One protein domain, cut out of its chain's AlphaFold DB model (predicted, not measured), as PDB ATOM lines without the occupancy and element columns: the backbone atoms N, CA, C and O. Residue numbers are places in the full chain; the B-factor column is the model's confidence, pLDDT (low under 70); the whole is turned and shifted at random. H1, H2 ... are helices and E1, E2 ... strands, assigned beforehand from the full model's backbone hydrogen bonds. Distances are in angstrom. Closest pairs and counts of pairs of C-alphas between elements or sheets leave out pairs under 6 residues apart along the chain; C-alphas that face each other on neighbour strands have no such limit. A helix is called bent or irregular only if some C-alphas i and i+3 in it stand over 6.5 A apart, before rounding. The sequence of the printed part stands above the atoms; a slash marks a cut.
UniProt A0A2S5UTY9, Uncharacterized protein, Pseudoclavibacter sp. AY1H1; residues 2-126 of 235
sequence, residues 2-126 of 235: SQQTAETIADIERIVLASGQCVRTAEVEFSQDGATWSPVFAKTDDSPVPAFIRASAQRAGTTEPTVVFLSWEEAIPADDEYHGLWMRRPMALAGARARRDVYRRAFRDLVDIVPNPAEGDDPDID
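Overview. This is residues 2 to 126 of the 235 residues of an uncharacterized protein of Pseudoclavibacter sp. AY1H1 (UniProt A0A2S5UTY9). A three-stranded sheet, E2 E3 E4, has one long helix, H4, laid slantwise over one face, and H1 packs beside H4 on that face at one end of E2; no named helix covers the other face. A small parallel pair of strands, E1 and E5, packs on H1, while H3 lies near the first end of H4, away from the sheet. The 125 printed residues run E1 H1 E2 E3 E4 H2 H3 H4 E5, in the class mixed, helices and strands; the larger sheet, order E2 E3 E4, is antiparallel. The whole is compact, with a radius of gyration of the C-alphas of 14.6 A and spans of 46 by 31 by 21 A.

Arrangement. E1, residues 4 to 6, is the parallel neighbour of E5, residues 111 to 113, with N 6 and O 112 within hydrogen-bond range at 2.9 A. H1, residues 9 to 18, touches H4, residues 90 to 106, at a steep tilt of 41 degrees, the same way; the closest C-alphas are those of Ile 9 and Arg 100, 6.2 A. E2, residues 22 to 31, and E3, residues 52 to 59, form an antiparallel hairpin, with N 29 and O 54 at 2.9 A. E3 and E4, residues 66 to 71, form another, with N 53 and O 70 at 2.8 A; together the three make a meander, each strand the antiparallel neighbour of the one before. H1 and H4 lie on the same face, giving two layers, helices on one face of a sheet. H4 is over E2, E3 and E4 at a height over the sheet of 6.9 A, its closest C-alphas to E3 being Ala 98 and Ala 55, 5.4 A. H2, residues 72 to 75, only grazes the sheet and touches H4, with C-alphas 75 and 94 closest at 5.7 A. H3, residues 80 to 88, is close to H4 but not clearly touching, about perpendicular at 76 degrees, with C-alphas 86 and 93 closest at 6.4 A. Every O i to N i+4 pair is within hydrogen-bond range in H1 and H4; H3 has 2 of 5, beside 4 of 6 O i to N i+3 pairs, and H2 is too short for an i+4 pair.

Along the chain. E1 begins at C-alpha 4, (-13.991, 4.163, 8.730). H1 spans 14.0 A, E2 25.0 A, E3 23.6 A, E4 17.3 A and H4 23.9 A. H3 is only just irregular: C-alphas 81 and 84 are 6.8 A apart. E5 ends at C-alpha 113, (-10.518, -3.552, 8.346).

Size, cuts and confidence. The C-alphas farthest apart, Ser 2 and Asp 45, are 48.0 A apart. The printed part has no cut; the link from E2 to E3 is long, with 20 residues. Residue 2 and residues 113 to 126 have pLDDT under 70.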
ATOM      1  N   SER A   2     -18.598   7.566   4.245       60.81
ATOM      2  CA  SER A   2     -17.196   7.174   4.030       60.81
ATOM      3  C   SER A   2     -16.854   6.031   4.995       60.81
ATOM      4  O   SER A   2     -17.279   6.089   6.151       60.81
ATOM      5  N   GLN A   3     -16.179   4.983   4.509       70.19
ATOM      6  CA  GLN A   3     -15.729   3.860   5.340       70.19
ATOM      7  C   GLN A   3     -14.765   4.369   6.415       70.19
ATOM      8  O   GLN A   3     -13.906   5.206   6.139       70.19
ATOM      9  N   GLN A   4     -14.922   3.875   7.643       74.62
ATOM     10  CA  GLN A   4     -13.991   4.163   8.730       74.62
ATOM     11  C   GLN A   4     -12.978   3.025   8.836       74.62
ATOM     12  O   GLN A   4     -13.361   1.855   8.849       74.62
ATOM     13  N   THR A   5     -11.697   3.369   8.912       76.88
ATOM     14  CA  THR A   5     -10.613   2.402   9.094       76.88
ATOM     15  C   THR A   5     -10.568   1.929  10.546       76.88
ATOM     16  O   THR A   5     -10.623   2.750  11.464       76.88
ATOM     17  N   ALA A   6     -10.461   0.618  10.758       75.81
ATOM     18  CA  ALA A   6     -10.324   0.014  12.078       75.81
ATOM     19  C   ALA A   6      -9.122  -0.935  12.136       75.81
ATOM     20  O   ALA A   6      -8.942  -1.788  11.264       75.81
ATOM     21  N   GLU A   7      -8.326  -0.803  13.195       72.19
ATOM     22  CA  GLU A   7      -7.146  -1.640  13.440       72.19
ATOM     23  C   GLU A   7      -7.477  -2.782  14.411       72.19
ATOM     24  O   GLU A   7      -7.107  -3.937  14.173       72.19
ATOM     25  N   THR A   8      -8.253  -2.488  15.461       77.56
ATOM     26  CA  THR A   8      -8.602  -3.439  16.527       77.56
ATOM     27  C   THR A   8     -10.059  -3.900  16.456       77.56
ATOM     28  O   THR A   8     -10.931  -3.190  15.954       77.56
ATOM     29  N   ILE A   9     -10.367  -5.065  17.040       83.12
ATOM     30  CA  ILE A   9     -11.760  -5.530  17.169       83.12
ATOM     31  C   ILE A   9     -12.642  -4.552  17.960       83.12
ATOM     32  O   ILE A   9     -13.816  -4.388  17.637       83.12
ATOM     33  N   ALA A  10     -12.074  -3.851  18.945       82.81
ATOM     34  CA  ALA A  10     -12.794  -2.850  19.727       82.81
ATOM     35  C   ALA A  10     -13.206  -1.641  18.869       82.81
ATOM     36  O   ALA A  10     -14.306  -1.113  19.033       82.81
ATOM     37  N   ASP A  11     -12.358  -1.228  17.921       84.44
ATOM     38  CA  ASP A  11     -12.697  -0.166  16.970       84.44
ATOM     39  C   ASP A  11     -13.814  -0.592  16.024       84.44
ATOM     40  O   ASP A  11     -14.761   0.167  15.813       84.44
ATOM     41  N   ILE A  12     -13.743  -1.824  15.513       86.12
ATOM     42  CA  ILE A  12     -14.788  -2.408  14.664       86.12
ATOM     43  C   ILE A  12     -16.121  -2.428  15.419       86.12
ATOM     44  O   ILE A  12     -17.120  -1.914  14.915       86.12
ATOM     45  N   GLU A  13     -16.138  -2.970  16.641       88.00
ATOM     46  CA  GLU A  13     -17.337  -3.039  17.481       88.00
ATOM     47  C   GLU A  13     -17.903  -1.637  17.746       88.00
ATOM     48  O   GLU A  13     -19.104  -1.417  17.585       88.00
ATOM     49  N   ARG A  14     -17.051  -0.653  18.057       89.00
ATOM     50  CA  ARG A  14     -17.467   0.742  18.259       89.00
ATOM     51  C   ARG A  14     -18.139   1.330  17.017       89.00
ATOM     52  O   ARG A  14     -19.192   1.949  17.150       89.00
ATOM     53  N   ILE A  15     -17.559   1.149  15.828       88.38
ATOM     54  CA  ILE A  15     -18.114   1.672  14.565       88.38
ATOM     55  C   ILE A  15     -19.445   0.984  14.239       88.38
ATOM     56  O   ILE A  15     -20.439   1.652  13.940       88.38
ATOM     57  N   VAL A  16     -19.484  -0.348  14.336       88.94
ATOM     58  CA  VAL A  16     -20.675  -1.152  14.036       88.94
ATOM     59  C   VAL A  16     -21.827  -0.801  14.979       88.94
ATOM     60  O   VAL A  16     -22.944  -0.575  14.512       88.94
ATOM     61  N   LEU A  17     -21.571  -0.688  16.283       89.19
ATOM     62  CA  LEU A  17     -22.592  -0.323  17.267       89.19
ATOM     63  C   LEU A  17     -23.064   1.126  17.084       89.19
ATOM     64  O   LEU A  17     -24.269   1.377  17.080       89.19
ATOM     65  N   ALA A  18     -22.143   2.069  16.858       90.88
ATOM     66  CA  ALA A  18     -22.482   3.474  16.628       90.88
ATOM     67  C   ALA A  18     -23.322   3.693  15.358       90.88
ATOM     68  O   ALA A  18     -24.064   4.670  15.277       90.88
ATOM     69  N   SER A  19     -23.246   2.786  14.378       89.81
ATOM     70  CA  SER A  19     -24.048   2.872  13.152       89.81
ATOM     71  C   SER A  19     -25.553   2.671  13.374       89.81
ATOM     72  O   SER A  19     -26.347   3.019  12.500       89.81
ATOM     73  N   GLY A  20     -25.953   2.059  14.496       91.69
ATOM     74  CA  GLY A  20     -27.337   1.657  14.758       91.69
ATOM     75  C   GLY A  20     -27.849   0.527  13.853       91.69
ATOM     76  O   GLY A  20     -29.024   0.181  13.914       91.69
ATOM     77  N   GLN A  21     -26.992  -0.058  13.007       90.88
ATOM     78  CA  GLN A  21     -27.379  -1.111  12.066       90.88
ATOM     79  C   GLN A  21     -27.147  -2.524  12.609       90.88
ATOM     80  O   GLN A  21     -27.476  -3.490  11.928       90.88
ATOM     81  N   CYS A  22     -26.572  -2.677  13.800       91.56
ATOM     82  CA  CYS A  22     -26.340  -3.983  14.411       91.56
ATOM     83  C   CYS A  22     -27.562  -4.413  15.230       91.56
ATOM     84  O   CYS A  22     -27.910  -3.764  16.211       91.56
ATOM     85  N   VAL A  23     -28.205  -5.508  14.816       91.94
ATOM     86  CA  VAL A  23     -29.349  -6.109  15.524       91.94
ATOM     87  C   VAL A  23     -28.872  -7.174  16.507       91.94
ATOM     88  O   VAL A  23     -29.363  -7.249  17.629       91.94
ATOM     89  N   ARG A  24     -27.887  -7.979  16.092       88.31
ATOM     90  CA  ARG A  24     -27.247  -9.005  16.921       88.31
ATOM     91  C   ARG A  24     -25.738  -8.873  16.787       88.31
ATOM     92  O   ARG A  24     -25.215  -8.874  15.668       88.31
ATOM     93  N   THR A  25     -25.064  -8.733  17.924       90.50
ATOM     94  CA  THR A  25     -23.600  -8.657  18.007       90.50
ATOM     95  C   THR A  25     -22.957  -9.967  17.570       90.50
ATOM     96  O   THR A  25     -23.639 -10.985  17.507       90.50
ATOM     97  N   ALA A  26     -21.650  -9.940  17.295       90.00
ATOM     98  CA  ALA A  26     -20.886 -11.109  16.877       90.00
ATOM     99  C   ALA A  26     -20.784 -12.163  18.001       90.00
ATOM    100  O   ALA A  26     -19.797 -12.231  18.738       90.00
ATOM    101  N   GLU A  27     -21.829 -12.974  18.148       93.44
ATOM    102  CA  GLU A  27     -21.859 -14.108  19.066       93.44
ATOM    103  C   GLU A  27     -20.927 -15.192  18.547       93.44
ATOM    104  O   GLU A  27     -20.998 -15.568  17.374       93.44
ATOM    105  N   VAL A  28     -20.041 -15.660  19.427       96.31
ATOM    106  CA  VAL A  28     -19.017 -16.654  19.112       96.31
ATOM    107  C   VAL A  28     -19.370 -17.956  19.800       96.31
ATOM    108  O   VAL A  28     -19.667 -17.975  20.993       96.31
ATOM    109  N   GLU A  29     -19.280 -19.037  19.043       97.00
ATOM    110  CA  GLU A  29     -19.473 -20.393  19.518       97.00
ATOM    111  C   GLU A  29     -18.300 -21.267  19.079       97.00
ATOM    112  O   GLU A  29     -17.658 -21.035  18.052       97.00
ATOM    113  N   PHE A  30     -18.043 -22.301  19.863       96.44
ATOM    114  CA  PHE A  30     -16.945 -23.234  19.695       96.44
ATOM    115  C   PHE A  30     -17.489 -24.648  19.558       96.44
ATOM    116  O   PHE A  30     -18.538 -24.979  20.117       96.44
ATOM    117  N   SER A  31     -16.759 -25.481  18.828       95.50
ATOM    118  CA  SER A  31     -17.124 -26.874  18.610       95.50
ATOM    119  C   SER A  31     -15.889 -27.762  18.490       95.50
ATOM    120  O   SER A  31     -14.843 -27.322  18.010       95.50
ATOM    121  N   GLN A  32     -16.030 -29.021  18.908       94.19
ATOM    122  CA  GLN A  32     -15.017 -30.061  18.713       94.19
ATOM    123  C   GLN A  32     -15.326 -30.969  17.513       94.19
ATOM    124  O   GLN A  32     -14.420 -31.560  16.937       94.19
ATOM    125  N   ASP A  33     -16.596 -31.066  17.121       91.56
ATOM    126  CA  ASP A  33     -17.109 -32.008  16.119       91.56
ATOM    127  C   ASP A  33     -17.771 -31.313  14.911       91.56
ATOM    128  O   ASP A  33     -18.084 -31.960  13.914       91.56
ATOM    129  N   GLY A  34     -17.991 -29.998  14.986       90.56
ATOM    130  CA  GLY A  34     -18.723 -29.199  14.002       90.56
ATOM    131  C   GLY A  34     -20.251 -29.338  14.086       90.56
ATOM    132  O   GLY A  34     -20.966 -28.630  13.374       90.56
ATOM    133  N   ALA A  35     -20.765 -30.208  14.957       91.56
ATOM    134  CA  ALA A  35     -22.192 -30.476  15.129       91.56
ATOM    135  C   ALA A  35     -22.743 -29.799  16.390       91.56
ATOM    136  O   ALA A  35     -23.794 -29.155  16.343       91.56
ATOM    137  N   THR A  36     -22.012 -29.896  17.498       93.62
ATOM    138  CA  THR A  36     -22.383 -29.311  18.785       93.62
ATOM    139  C   THR A  36     -21.654 -27.992  18.974       93.62
ATOM    140  O   THR A  36     -20.425 -27.949  18.952       93.62
ATOM    141  N   TRP A  37     -22.409 -26.916  19.177       95.31
ATOM    142  CA  TRP A  37     -21.881 -25.561  19.322       95.31
ATOM    143  C   TRP A  37     -22.166 -25.038  20.726       95.31
ATOM    144  O   TRP A  37     -23.280 -25.172  21.229       95.31
ATOM    145  N   SER A  38     -21.151 -24.460  21.364       95.44
ATOM    146  CA  SER A  38     -21.246 -23.913  22.717       95.44
ATOM    147  C   SER A  38     -20.590 -22.534  22.783       95.44
ATOM    148  O   SER A  38     -19.511 -22.355  22.217       95.44
ATOM    149  N   PRO A  39     -21.156 -21.563  23.520       94.69
ATOM    150  CA  PRO A  39     -20.508 -20.268  23.740       94.69
ATOM    151  C   PRO A  39     -19.223 -20.383  24.578       94.69
ATOM    152  O   PRO A  39     -18.437 -19.440  24.658       94.69
ATOM    153  N   VAL A  40     -19.002 -21.537  25.217       92.38
ATOM    154  CA  VAL A  40     -17.837 -21.815  26.058       92.38
ATOM    155  C   VAL A  40     -17.156 -23.099  25.600       92.38
ATOM    156  O   VAL A  40     -17.817 -24.112  25.372       92.38
ATOM    157  N   PHE A  41     -15.829 -23.064  25.521       91.19
ATOM    158  CA  PHE A  41     -15.001 -24.240  25.298       91.19
ATOM    159  C   PHE A  41     -14.283 -24.619  26.595       91.19
ATOM    160  O   PHE A  41     -13.497 -23.841  27.135       91.19
ATOM    161  N   ALA A  42     -14.562 -25.819  27.098       87.62
ATOM    162  CA  ALA A  42     -13.849 -26.379  28.235       87.62
ATOM    163  C   ALA A  42     -12.629 -27.146  27.722       87.62
ATOM    164  O   ALA A  42     -12.766 -28.150  27.026       87.62
ATOM    165  N   LYS A  43     -11.441 -26.655  28.066       85.94
ATOM    166  CA  LYS A  43     -10.181 -27.297  27.701       85.94
ATOM    167  C   LYS A  43     -10.053 -28.650  28.404       85.94
ATOM    168  O   LYS A  43     -10.237 -28.721  29.617       85.94
ATOM    169  N   THR A  44      -9.682 -29.684  27.656       87.19
ATOM    170  CA  THR A  44      -9.320 -31.005  28.189       87.19
ATOM    171  C   THR A  44      -7.930 -31.405  27.700       87.19
ATOM    172  O   THR A  44      -7.371 -30.753  26.814       87.19
ATOM    173  N   ASP A  45      -7.358 -32.467  28.266       85.44
ATOM    174  CA  ASP A  45      -6.050 -32.970  27.828       85.44
ATOM    175  C   ASP A  45      -6.105 -33.513  26.390       85.44
ATOM    176  O   ASP A  45      -5.224 -33.216  25.583       85.44
ATOM    177  N   ASP A  46      -7.191 -34.207  26.033       84.69
ATOM    178  CA  ASP A  46      -7.430 -34.727  24.677       84.69
ATOM    179  C   ASP A  46      -7.836 -33.636  23.673       84.69
ATOM    180  O   ASP A  46      -7.787 -33.827  22.457       84.69
ATOM    181  N   SER A  47      -8.311 -32.490  24.156       87.25
ATOM    182  CA  SER A  47      -8.780 -31.376  23.330       87.25
ATOM    183  C   SER A  47      -8.343 -30.055  23.963       87.25
ATOM    184  O   SER A  47      -9.125 -29.370  24.630       87.25
ATOM    185  N   PRO A  48      -7.063 -29.679  23.774       88.94
ATOM    186  CA  PRO A  48      -6.495 -28.487  24.392       88.94
ATOM    187  C   PRO A  48      -6.996 -27.178  23.758       88.94
ATOM    188  O   PRO A  48      -6.806 -26.104  24.336       88.94
ATOM    189  N   VAL A  49      -7.604 -27.268  22.573       92.75
ATOM    190  CA  VAL A  49      -8.116 -26.170  21.743       92.75
ATOM    191  C   VAL A  49      -9.411 -26.623  21.057       92.75
ATOM    192  O   VAL A  49      -9.563 -27.825  20.818       92.75
ATOM    193  N   PRO A  50     -10.345 -25.702  20.746       93.81
ATOM    194  CA  PRO A  50     -11.529 -26.056  19.967       93.81
ATOM    195  C   PRO A  50     -11.107 -26.491  18.564       93.81
ATOM    196  O   PRO A  50     -10.142 -25.957  18.032       93.81
ATOM    197  N   ALA A  51     -11.829 -27.412  17.933       93.69
ATOM    198  CA  ALA A  51     -11.571 -27.761  16.533       93.69
ATOM    199  C   ALA A  51     -12.118 -26.694  15.570       93.69
ATOM    200  O   ALA A  51     -11.505 -26.387  14.544       93.69
ATOM    201  N   PHE A  52     -13.265 -26.107  15.922       95.62
ATOM    202  CA  PHE A  52     -13.981 -25.139  15.102       95.62
ATOM    203  C   PHE A  52     -14.471 -23.952  15.925       95.62
ATOM    204  O   PHE A  52     -14.831 -24.073  17.099       95.62
ATOM    205  N   ILE A  53     -14.538 -22.807  15.258       96.38
ATOM    206  CA  ILE A  53     -15.087 -21.559  15.765       96.38
ATOM    207  C   ILE A  53     -16.124 -21.062  14.762       96.38
ATOM    208  O   ILE A  53     -15.907 -21.092  13.548       96.38
ATOM    209  N   ARG A  54     -17.256 -20.587  15.270       96.19
ATOM    210  CA  ARG A  54     -18.285 -19.906  14.491       96.19
ATOM    211  C   ARG A  54     -18.550 -18.548  15.106       96.19
ATOM    212  O   ARG A  54     -18.620 -18.430  16.324       96.19
ATOM    213  N   ALA A  55     -18.745 -17.543  14.264       96.81
ATOM    214  CA  ALA A  55     -19.280 -16.260  14.690       96.81
ATOM    215  C   ALA A  55     -20.507 -15.896  13.857       96.81
ATOM    216  O   ALA A  55     -20.543 -16.152  12.651       96.81
ATOM    217  N   SER A  56     -21.506 -15.290  14.498       96.31
ATOM    218  CA  SER A  56     -22.714 -14.815  13.825       96.31
ATOM    219  C   SER A  56     -23.047 -13.381  14.216       96.31
ATOM    220  O   SER A  56     -23.020 -13.045  15.394       96.31
ATOM    221  N   ALA A  57     -23.360 -12.539  13.234       95.19
ATOM    222  CA  ALA A  57     -23.799 -11.163  13.444       95.19
ATOM    223  C   ALA A  57     -24.989 -10.860  12.535       95.19
ATOM    224  O   ALA A  57     -25.054 -11.340  11.401       95.19
ATOM    225  N   GLN A  58     -25.931 -10.050  13.011       94.06
ATOM    226  CA  GLN A  58     -27.108  -9.671  12.229       94.06
ATOM    227  C   GLN A  58     -27.170  -8.164  12.031       94.06
ATOM    228  O   GLN A  58     -27.028  -7.385  12.980       94.06
ATOM    229  N   ARG A  59     -27.422  -7.771  10.783       93.62
ATOM    230  CA  ARG A  59     -27.584  -6.383  10.375       93.62
ATOM    231  C   ARG A  59     -29.060  -6.046  10.185       93.62
ATOM    232  O   ARG A  59     -29.863  -6.878   9.772       93.62
ATOM    233  N   ALA A  60     -29.424  -4.805  10.472       92.44
ATOM    234  CA  ALA A  60     -30.755  -4.284  10.218       92.44
ATOM    235  C   ALA A  60     -31.086  -4.395   8.723       92.44
ATOM    236  O   ALA A  60     -30.288  -4.013   7.867       92.44
ATOM    237  N   GLY A  61     -32.268  -4.927   8.418       89.88
ATOM    238  CA  GLY A  61     -32.708  -5.162   7.043       89.88
ATOM    239  C   GLY A  61     -32.256  -6.495   6.436       89.88
ATOM    240  O   GLY A  61     -32.643  -6.770   5.304       89.88
ATOM    241  N   THR A  62     -31.501  -7.341   7.154       89.44
ATOM    242  CA  THR A  62     -31.223  -8.722   6.723       89.44
ATOM    243  C   THR A  62     -32.108  -9.721   7.465       89.44
ATOM    244  O   THR A  62     -32.232  -9.682   8.692       89.44
ATOM    245  N   THR A  63     -32.720 -10.639   6.715       89.75
ATOM    246  CA  THR A  63     -33.581 -11.694   7.275       89.75
ATOM    247  C   THR A  63     -32.775 -12.704   8.084       89.75
ATOM    248  O   THR A  63     -33.196 -13.115   9.160       89.75
ATOM    249  N   GLU A  64     -31.596 -13.070   7.584       92.00
ATOM    250  CA  GLU A  64     -30.722 -14.065   8.201       92.00
ATOM    251  C   GLU A  64     -29.448 -13.412   8.762       92.00
ATOM    252  O   GLU A  64     -28.989 -12.382   8.240       92.00
ATOM    253  N   PRO A  65     -28.871 -13.975   9.840       94.00
ATOM    254  CA  PRO A  65     -27.574 -13.549  10.337       94.00
ATOM    255  C   PRO A  65     -26.472 -13.927   9.344       94.00
ATOM    256  O   PRO A  65     -26.488 -14.990   8.729       94.00
ATOM    257  N   THR A  66     -25.465 -13.068   9.232       94.62
ATOM    258  CA  THR A  66     -24.205 -13.436   8.586       94.62
ATOM    259  C   THR A  66     -23.452 -14.378   9.510       94.62
ATOM    260  O   THR A  66     -23.310 -14.085  10.698       94.62
ATOM    261  N   VAL A  67     -22.961 -15.492   8.971       95.25
ATOM    262  CA  VAL A  67     -22.253 -16.523   9.733       95.25
ATOM    263  C   VAL A  67     -20.897 -16.803   9.094       95.25
ATOM    264  O   VAL A  67     -20.778 -16.905   7.870       95.25
ATOM    265  N   VAL A  68     -19.868 -16.929   9.927       94.12
ATOM    266  CA  VAL A  68     -18.516 -17.341   9.531       94.12
ATOM    267  C   VAL A  68     -18.124 -18.578  10.317       94.12
ATOM    268  O   VAL A  68     -18.422 -18.670  11.504       94.12
ATOM    269  N   PHE A  69     -17.440 -19.500   9.644       94.56
ATOM    270  CA  PHE A  69     -16.842 -20.692  10.229       94.56
ATOM    271  C   PHE A  69     -15.338 -20.651   9.989       94.56
ATOM    272  O   PHE A  69     -14.909 -20.327   8.882       94.56
ATOM    273  N   LEU A  70     -14.573 -20.996  11.016       92.69
ATOM    274  CA  LEU A  70     -13.126 -21.148  10.970       92.69
ATOM    275  C   LEU A  70     -12.762 -22.459  11.659       92.69
ATOM    276  O   LEU A  70     -13.303 -22.774  12.723       92.69
ATOM    277  N   SER A  71     -11.835 -23.216  11.084       92.94
ATOM    278  CA  SER A  71     -11.121 -24.220  11.872       92.94
ATOM    279  C   SER A  71     -10.059 -23.545  12.742       92.94
ATOM    280  O   SER A  71      -9.567 -22.466  12.413       92.94
ATOM    281  N   TRP A  72      -9.687 -24.172  13.857       89.62
ATOM    282  CA  TRP A  72      -8.603 -23.666  14.704       89.62
ATOM    283  C   TRP A  72      -7.282 -23.519  13.944       89.62
ATOM    284  O   TRP A  72      -6.611 -22.498  14.064       89.62
ATOM    285  N   GLU A  73      -6.981 -24.493  13.089       87.38
ATOM    286  CA  GLU A  73      -5.810 -24.498  12.206       87.38
ATOM    287  C   GLU A  73      -5.805 -23.331  11.206       87.38
ATOM    288  O   GLU A  73      -4.747 -22.915  10.751       87.38
ATOM    289  N   GLU A  74      -6.975 -22.797  10.842       83.50
ATOM    290  CA  GLU A  74      -7.087 -21.615   9.974       83.50
ATOM    291  C   GLU A  74      -7.056 -20.301  10.751       83.50
ATOM    292  O   GLU A  74      -6.741 -19.259  10.181       83.50
ATOM    293  N   ALA A  75      -7.427 -20.337  12.030       83.38
ATOM    294  CA  ALA A  75      -7.446 -19.156  12.876       83.38
ATOM    295  C   ALA A  75      -6.054 -18.828  13.430       83.38
ATOM    296  O   ALA A  75      -5.748 -17.655  13.627       83.38
ATOM    297  N   ILE A  76      -5.231 -19.844  13.704       81.94
ATOM    298  CA  ILE A  76      -3.925 -19.661  14.336       81.94
ATOM    299  C   ILE A  76      -2.899 -19.035  13.365       81.94
ATOM    300  O   ILE A  76      -2.799 -19.472  12.217       81.94
ATOM    301  N   PRO A  77      -2.120 -18.020  13.792       76.75
ATOM    302  CA  PRO A  77      -1.057 -17.447  12.976       76.75
ATOM    303  C   PRO A  77       0.020 -18.482  12.645       76.75
ATOM    304  O   PRO A  77       0.374 -19.306  13.487       76.75
ATOM    305  N   ALA A  78       0.588 -18.377  11.442       72.56
ATOM    306  CA  ALA A  78       1.722 -19.200  11.013       72.56
ATOM    307  C   ALA A  78       3.047 -18.818  11.698       72.56
ATOM    308  O   ALA A  78       4.012 -19.568  11.626       72.56
ATOM    309  N   ASP A  79       3.099 -17.643  12.329       75.81
ATOM    310  CA  ASP A  79       4.274 -17.151  13.037       75.81
ATOM    311  C   ASP A  79       4.392 -17.798  14.429       75.81
ATOM    312  O   ASP A  79       3.524 -17.639  15.301       75.81
ATOM    313  N   ASP A  80       5.503 -18.509  14.632       72.88
ATOM    314  CA  ASP A  80       5.847 -19.210  15.869       72.88
ATOM    315  C   ASP A  80       5.892 -18.276  17.090       72.88
ATOM    316  O   ASP A  80       5.576 -18.711  18.206       72.88
ATOM    317  N   GLU A  81       6.219 -16.989  16.900       73.12
ATOM    318  CA  GLU A  81       6.246 -15.986  17.973       73.12
ATOM    319  C   GLU A  81       4.868 -15.846  18.643       73.12
ATOM    320  O   GLU A  81       4.752 -15.735  19.871       73.12
ATOM    321  N   TYR A  82       3.799 -15.940  17.850       73.38
ATOM    322  CA  TYR A  82       2.424 -15.774  18.316       73.38
ATOM    323  C   TYR A  82       1.749 -17.105  18.655       73.38
ATOM    324  O   TYR A  82       0.832 -17.133  19.483       73.38
ATOM    325  N   HIS A  83       2.229 -18.224  18.109       80.62
ATOM    326  CA  HIS A  83       1.656 -19.552  18.333       80.62
ATOM    327  C   HIS A  83       1.523 -19.899  19.832       80.62
ATOM    328  O   HIS A  83       0.465 -20.325  20.311       80.62
ATOM    329  N   GLY A  84       2.562 -19.629  20.633       81.12
ATOM    330  CA  GLY A  84       2.538 -19.878  22.082       81.12
ATOM    331  C   GLY A  84       1.525 -19.018  22.854       81.12
ATOM    332  O   GLY A  84       1.023 -19.420  23.910       81.12
ATOM    333  N   LEU A  85       1.194 -17.825  22.358       83.12
ATOM    334  CA  LEU A  85       0.138 -16.985  22.925       83.12
ATOM    335  C   LEU A  85      -1.253 -17.546  22.590       83.12
ATOM    336  O   LEU A  85      -2.104 -17.636  23.480       83.12
ATOM    337  N   TRP A  86      -1.453 -17.988  21.349       87.44
ATOM    338  CA  TRP A  86      -2.701 -18.584  20.872       87.44
ATOM    339  C   TRP A  86      -3.060 -19.872  21.613       87.44
ATOM    340  O   TRP A  86      -4.190 -20.014  22.080       87.44
ATOM    341  N   MET A  87      -2.081 -20.738  21.875       86.50
ATOM    342  CA  MET A  87      -2.287 -21.964  22.659       86.50
ATOM    343  C   MET A  87      -2.651 -21.709  24.134       86.50
ATOM    344  O   MET A  87      -3.289 -22.548  24.778       86.50
ATOM    345  N   ARG A  88      -2.259 -20.556  24.696       85.31
ATOM    346  CA  ARG A  88      -2.615 -20.153  26.070       85.31
ATOM    347  C   ARG A  88      -3.987 -19.495  26.154       85.31
ATOM    348  O   ARG A  88      -4.628 -19.576  27.199       85.31
ATOM    349  N   ARG A  89      -4.437 -18.831  25.086       86.31
ATOM    350  CA  ARG A  89      -5.691 -18.061  25.058       86.31
ATOM    351  C   ARG A  89      -6.581 -18.428  23.863       86.31
ATOM    352  O   ARG A  89      -7.005 -17.525  23.138       86.31
ATOM    353  N   PRO A  90      -6.920 -19.718  23.675       88.31
ATOM    354  CA  PRO A  90      -7.519 -20.174  22.430       88.31
ATOM    355  C   PRO A  90      -8.887 -19.556  22.152       88.31
ATOM    356  O   PRO A  90      -9.105 -18.970  21.096       88.31
ATOM    357  N   MET A  91      -9.787 -19.570  23.134       89.81
ATOM    358  CA  MET A  91     -11.113 -18.972  22.971       89.81
ATOM    359  C   MET A  91     -11.063 -17.472  22.675       89.81
ATOM    360  O   MET A  91     -11.837 -16.974  21.863       89.81
ATOM    361  N   ALA A  92     -10.174 -16.744  23.354       88.19
ATOM    362  CA  ALA A  92     -10.134 -15.292  23.255       88.19
ATOM    363  C   ALA A  92      -9.638 -14.842  21.878       88.19
ATOM    364  O   ALA A  92     -10.252 -13.974  21.265       88.19
ATOM    365  N   LEU A  93      -8.548 -15.441  21.393       88.62
ATOM    366  CA  LEU A  93      -7.899 -15.007  20.158       88.62
ATOM    367  C   LEU A  93      -8.614 -15.541  18.916       88.62
ATOM    368  O   LEU A  93      -8.958 -14.752  18.038       88.62
ATOM    369  N   ALA A  94      -8.975 -16.828  18.890       89.06
ATOM    370  CA  ALA A  94      -9.770 -17.357  17.784       89.06
ATOM    371  C   ALA A  94     -11.184 -16.757  17.752       89.06
ATOM    372  O   ALA A  94     -11.727 -16.496  16.679       89.06
ATOM    373  N   GLY A  95     -11.765 -16.467  18.922       91.38
ATOM    374  CA  GLY A  95     -13.035 -15.755  19.007       91.38
ATOM    375  C   GLY A  95     -12.942 -14.331  18.459       91.38
ATOM    376  O   GLY A  95     -13.783 -13.942  17.653       91.38
ATOM    377  N   ALA A  96     -11.910 -13.568  18.832       89.81
ATOM    378  CA  ALA A  96     -11.687 -12.222  18.300       89.81
ATOM    379  C   ALA A  96     -11.524 -12.227  16.772       89.81
ATOM    380  O   ALA A  96     -12.149 -11.412  16.089       89.81
ATOM    381  N   ARG A  97     -10.777 -13.198  16.230       88.88
ATOM    382  CA  ARG A  97     -10.639 -13.384  14.782       88.88
ATOM    383  C   ARG A  97     -11.978 -13.680  14.105       88.88
ATOM    384  O   ARG A  97     -12.352 -12.987  13.162       88.88
ATOM    385  N   ALA A  98     -12.752 -14.633  14.621       92.25
ATOM    386  CA  ALA A  98     -14.064 -14.953  14.060       92.25
ATOM    387  C   ALA A  98     -15.021 -13.741  14.091       92.25
ATOM    388  O   ALA A  98     -15.775 -13.520  13.138       92.25
ATOM    389  N   ARG A  99     -14.963 -12.911  15.146       92.50
ATOM    390  CA  ARG A  99     -15.734 -11.656  15.218       92.50
ATOM    391  C   ARG A  99     -15.319 -10.653  14.143       92.50
ATOM    392  O   ARG A  99     -16.184 -10.045  13.516       92.50
ATOM    393  N   ARG A 100     -14.015 -10.482  13.919       89.44
ATOM    394  CA  ARG A 100     -13.474  -9.598  12.876       89.44
ATOM    395  C   ARG A 100     -14.015 -10.006  11.506       89.44
ATOM    396  O   ARG A 100     -14.581  -9.172  10.804       89.44
ATOM    397  N   ASP A 101     -13.944 -11.295  11.186       89.62
ATOM    398  CA  ASP A 101     -14.397 -11.832   9.901       89.62
ATOM    399  C   ASP A 101     -15.911 -11.680   9.701       89.62
ATOM    400  O   ASP A 101     -16.362 -11.297   8.615       89.62
ATOM    401  N   VAL A 102     -16.725 -11.941  10.734       93.88
ATOM    402  CA  VAL A 102     -18.183 -11.785  10.606       93.88
ATOM    403  C   VAL A 102     -18.580 -10.318  10.472       93.88
ATOM    404  O   VAL A 102     -19.445 -10.003   9.652       93.88
ATOM    405  N   TYR A 103     -17.920  -9.405  11.193       91.94
ATOM    406  CA  TYR A 103     -18.161  -7.973  11.037       91.94
ATOM    407  C   TYR A 103     -17.699  -7.461   9.672       91.94
ATOM    408  O   TYR A 103     -18.443  -6.704   9.044       91.94
ATOM    409  N   ARG A 104     -16.554  -7.940   9.163       88.56
ATOM    410  CA  ARG A 104     -16.082  -7.643   7.802       88.56
ATOM    411  C   ARG A 104     -17.142  -7.998   6.771       88.56
ATOM    412  O   ARG A 104     -17.446  -7.194   5.902       88.56
ATOM    413  N   ARG A 105     -17.749  -9.184   6.879       89.62
ATOM    414  CA  ARG A 105     -18.773  -9.635   5.923       89.62
ATOM    415  C   ARG A 105     -20.101  -8.895   6.085       89.62
ATOM    416  O   ARG A 105     -20.673  -8.463   5.089       89.62
ATOM    417  N   ALA A 106     -20.580  -8.731   7.317       90.38
ATOM    418  CA  ALA A 106     -21.894  -8.147   7.593       90.38
ATOM    419  C   ALA A 106     -21.940  -6.618   7.394       90.38
ATOM    420  O   ALA A 106     -22.977  -6.072   7.008       90.38
ATOM    421  N   PHE A 107     -20.821  -5.924   7.629       90.00
ATOM    422  CA  PHE A 107     -20.735  -4.459   7.665       90.00
ATOM    423  C   PHE A 107     -19.599  -3.906   6.787       90.00
ATOM    424  O   PHE A 107     -19.037  -2.854   7.092       90.00
ATOM    425  N   ARG A 108     -19.277  -4.592   5.679       86.50
ATOM    426  CA  ARG A 108     -18.200  -4.217   4.734       86.50
ATOM    427  C   ARG A 108     -18.253  -2.774   4.226       86.50
ATOM    428  O   ARG A 108     -17.253  -2.220   3.796       86.50
ATOM    429  N   ASP A 109     -19.433  -2.166   4.198       84.44
ATOM    430  CA  ASP A 109     -19.651  -0.790   3.751       84.44
ATOM    431  C   ASP A 109     -19.428   0.252   4.859       84.44
ATOM    432  O   ASP A 109     -19.337   1.441   4.562       84.44
ATOM    433  N   LEU A 110     -19.338  -0.177   6.121       81.56
ATOM    434  CA  LEU A 110     -19.113   0.695   7.274       81.56
ATOM    435  C   LEU A 110     -17.655   0.692   7.733       81.56
ATOM    436  O   LEU A 110     -17.143   1.742   8.128       81.56
ATOM    437  N   VAL A 111     -17.007  -0.475   7.696       76.44
ATOM    438  CA  VAL A 111     -15.672  -0.670   8.263       76.44
ATOM    439  C   VAL A 111     -14.716  -1.171   7.195       76.44
ATOM    440  O   VAL A 111     -14.954  -2.218   6.594       76.44
ATOM    441  N   ASP A 112     -13.626  -0.435   7.005       78.06
ATOM    442  CA  ASP A 112     -12.448  -0.942   6.311       78.06
ATOM    443  C   ASP A 112     -11.487  -1.514   7.360       78.06
ATOM    444  O   ASP A 112     -11.058  -0.813   8.282       78.06
ATOM    445  N   ILE A 113     -11.233  -2.819   7.297       68.50
ATOM    446  CA  ILE A 113     -10.518  -3.552   8.346       68.50
ATOM    447  C   ILE A 113      -9.086  -3.779   7.874       68.50
ATOM    448  O   ILE A 113      -8.853  -4.596   6.985       68.50
ATOM    449  N   VAL A 114      -8.129  -3.093   8.501       66.44
ATOM    450  CA  VAL A 114      -6.701  -3.235   8.170       66.44
ATOM    451  C   VAL A 114      -6.234  -4.639   8.566       66.44
ATOM    452  O   VAL A 114      -6.451  -5.015   9.713       66.44
ATOM    453  N   PRO A 115      -5.607  -5.438   7.688       62.81
ATOM    454  CA  PRO A 115      -5.088  -6.751   8.074       62.81
ATOM    455  C   PRO A 115      -4.067  -6.645   9.221       62.81
ATOM    456  O   PRO A 115      -3.127  -5.856   9.128       62.81
ATOM    457  N   ASN A 116      -4.236  -7.431  10.291       60.84
ATOM    458  CA  ASN A 116      -3.281  -7.510  11.403       60.84
ATOM    459  C   ASN A 116      -2.547  -8.876  11.442       60.84
ATOM    460  O   ASN A 116      -3.143  -9.877  11.857       60.84
ATOM    461  N   PRO A 117      -1.248  -8.941  11.088       57.34
ATOM    462  CA  PRO A 117      -0.494 -10.197  11.065       57.34
ATOM    463  C   PRO A 117      -0.306 -10.832  12.454       57.34
ATOM    464  O   PRO A 117      -0.280 -12.055  12.558       57.34
ATOM    465  N   ALA A 118      -0.276 -10.042  13.538       54.12
ATOM    466  CA  ALA A 118      -0.193 -10.560  14.914       54.12
ATOM    467  C   ALA A 118      -1.476 -11.299  15.359       54.12
ATOM    468  O   ALA A 118      -1.475 -12.079  16.315       54.12
ATOM    469  N   GLU A 119      -2.583 -11.066  14.651       54.00
ATOM    470  CA  GLU A 119      -3.875 -11.741  14.825       54.00
ATOM    471  C   GLU A 119      -4.103 -12.834  13.759       54.00
ATOM    472  O   GLU A 119      -5.200 -13.388  13.654       54.00
ATOM    473  N   GLY A 120      -3.064 -13.152  12.972       51.38
ATOM    474  CA  GLY A 120      -3.085 -14.177  11.930       51.38
ATOM    475  C   GLY A 120      -3.870 -13.779  10.685       51.38
ATOM    476  O   GLY A 120      -4.278 -14.664   9.930       51.38
ATOM    477  N   ASP A 121      -4.187 -12.492  10.487       52.72
ATOM    478  CA  ASP A 121      -4.854 -12.045   9.260       52.72
ATOM    479  C   ASP A 121      -3.903 -12.292   8.085       52.72
ATOM    480  O   ASP A 121      -2.877 -11.626   7.963       52.72
ATOM    481  N   ASP A 122      -4.244 -13.251   7.223       45.41
ATOM    482  CA  ASP A 122      -3.571 -13.416   5.942       45.41
ATOM    483  C   ASP A 122      -4.035 -12.277   5.011       45.41
ATOM    484  O   ASP A 122      -5.219 -12.227   4.642       45.41
ATOM    485  N   PRO A 123      -3.144 -11.334   4.644       44.06
ATOM    486  CA  PRO A 123      -3.493 -10.197   3.799       44.06
ATOM    487  C   PRO A 123      -3.896 -10.601   2.369       44.06
ATOM    488  O   PRO A 123      -4.438  -9.766   1.642       44.06
ATOM    489  N   ASP A 124      -3.674 -11.854   1.951       46.03
ATOM    490  CA  ASP A 124      -4.016 -12.349   0.612       46.03
ATOM    491  C   ASP A 124      -5.462 -12.886   0.498       46.03
ATOM    492  O   ASP A 124      -5.914 -13.167  -0.614       46.03
ATOM    493  N   ILE A 125      -6.233 -12.982   1.594       45.03
ATOM    494  CA  ILE A 125      -7.632 -13.466   1.542       45.03
ATOM    495  C   ILE A 125      -8.576 -12.447   0.871       45.03
ATOM    496  O   ILE A 125      -9.541 -12.849   0.215       45.03
ATOM    497  N   ASP A 126      -8.285 -11.144   0.968       41.00
ATOM    498  CA  ASP A 126      -9.183 -10.071   0.506       41.00
ATOM    499  C   ASP A 126      -8.770  -9.411  -0.822       41.00
ATOM    500  O   ASP A 126      -9.507  -8.580  -1.364       41.00
TER     501      ASP A 126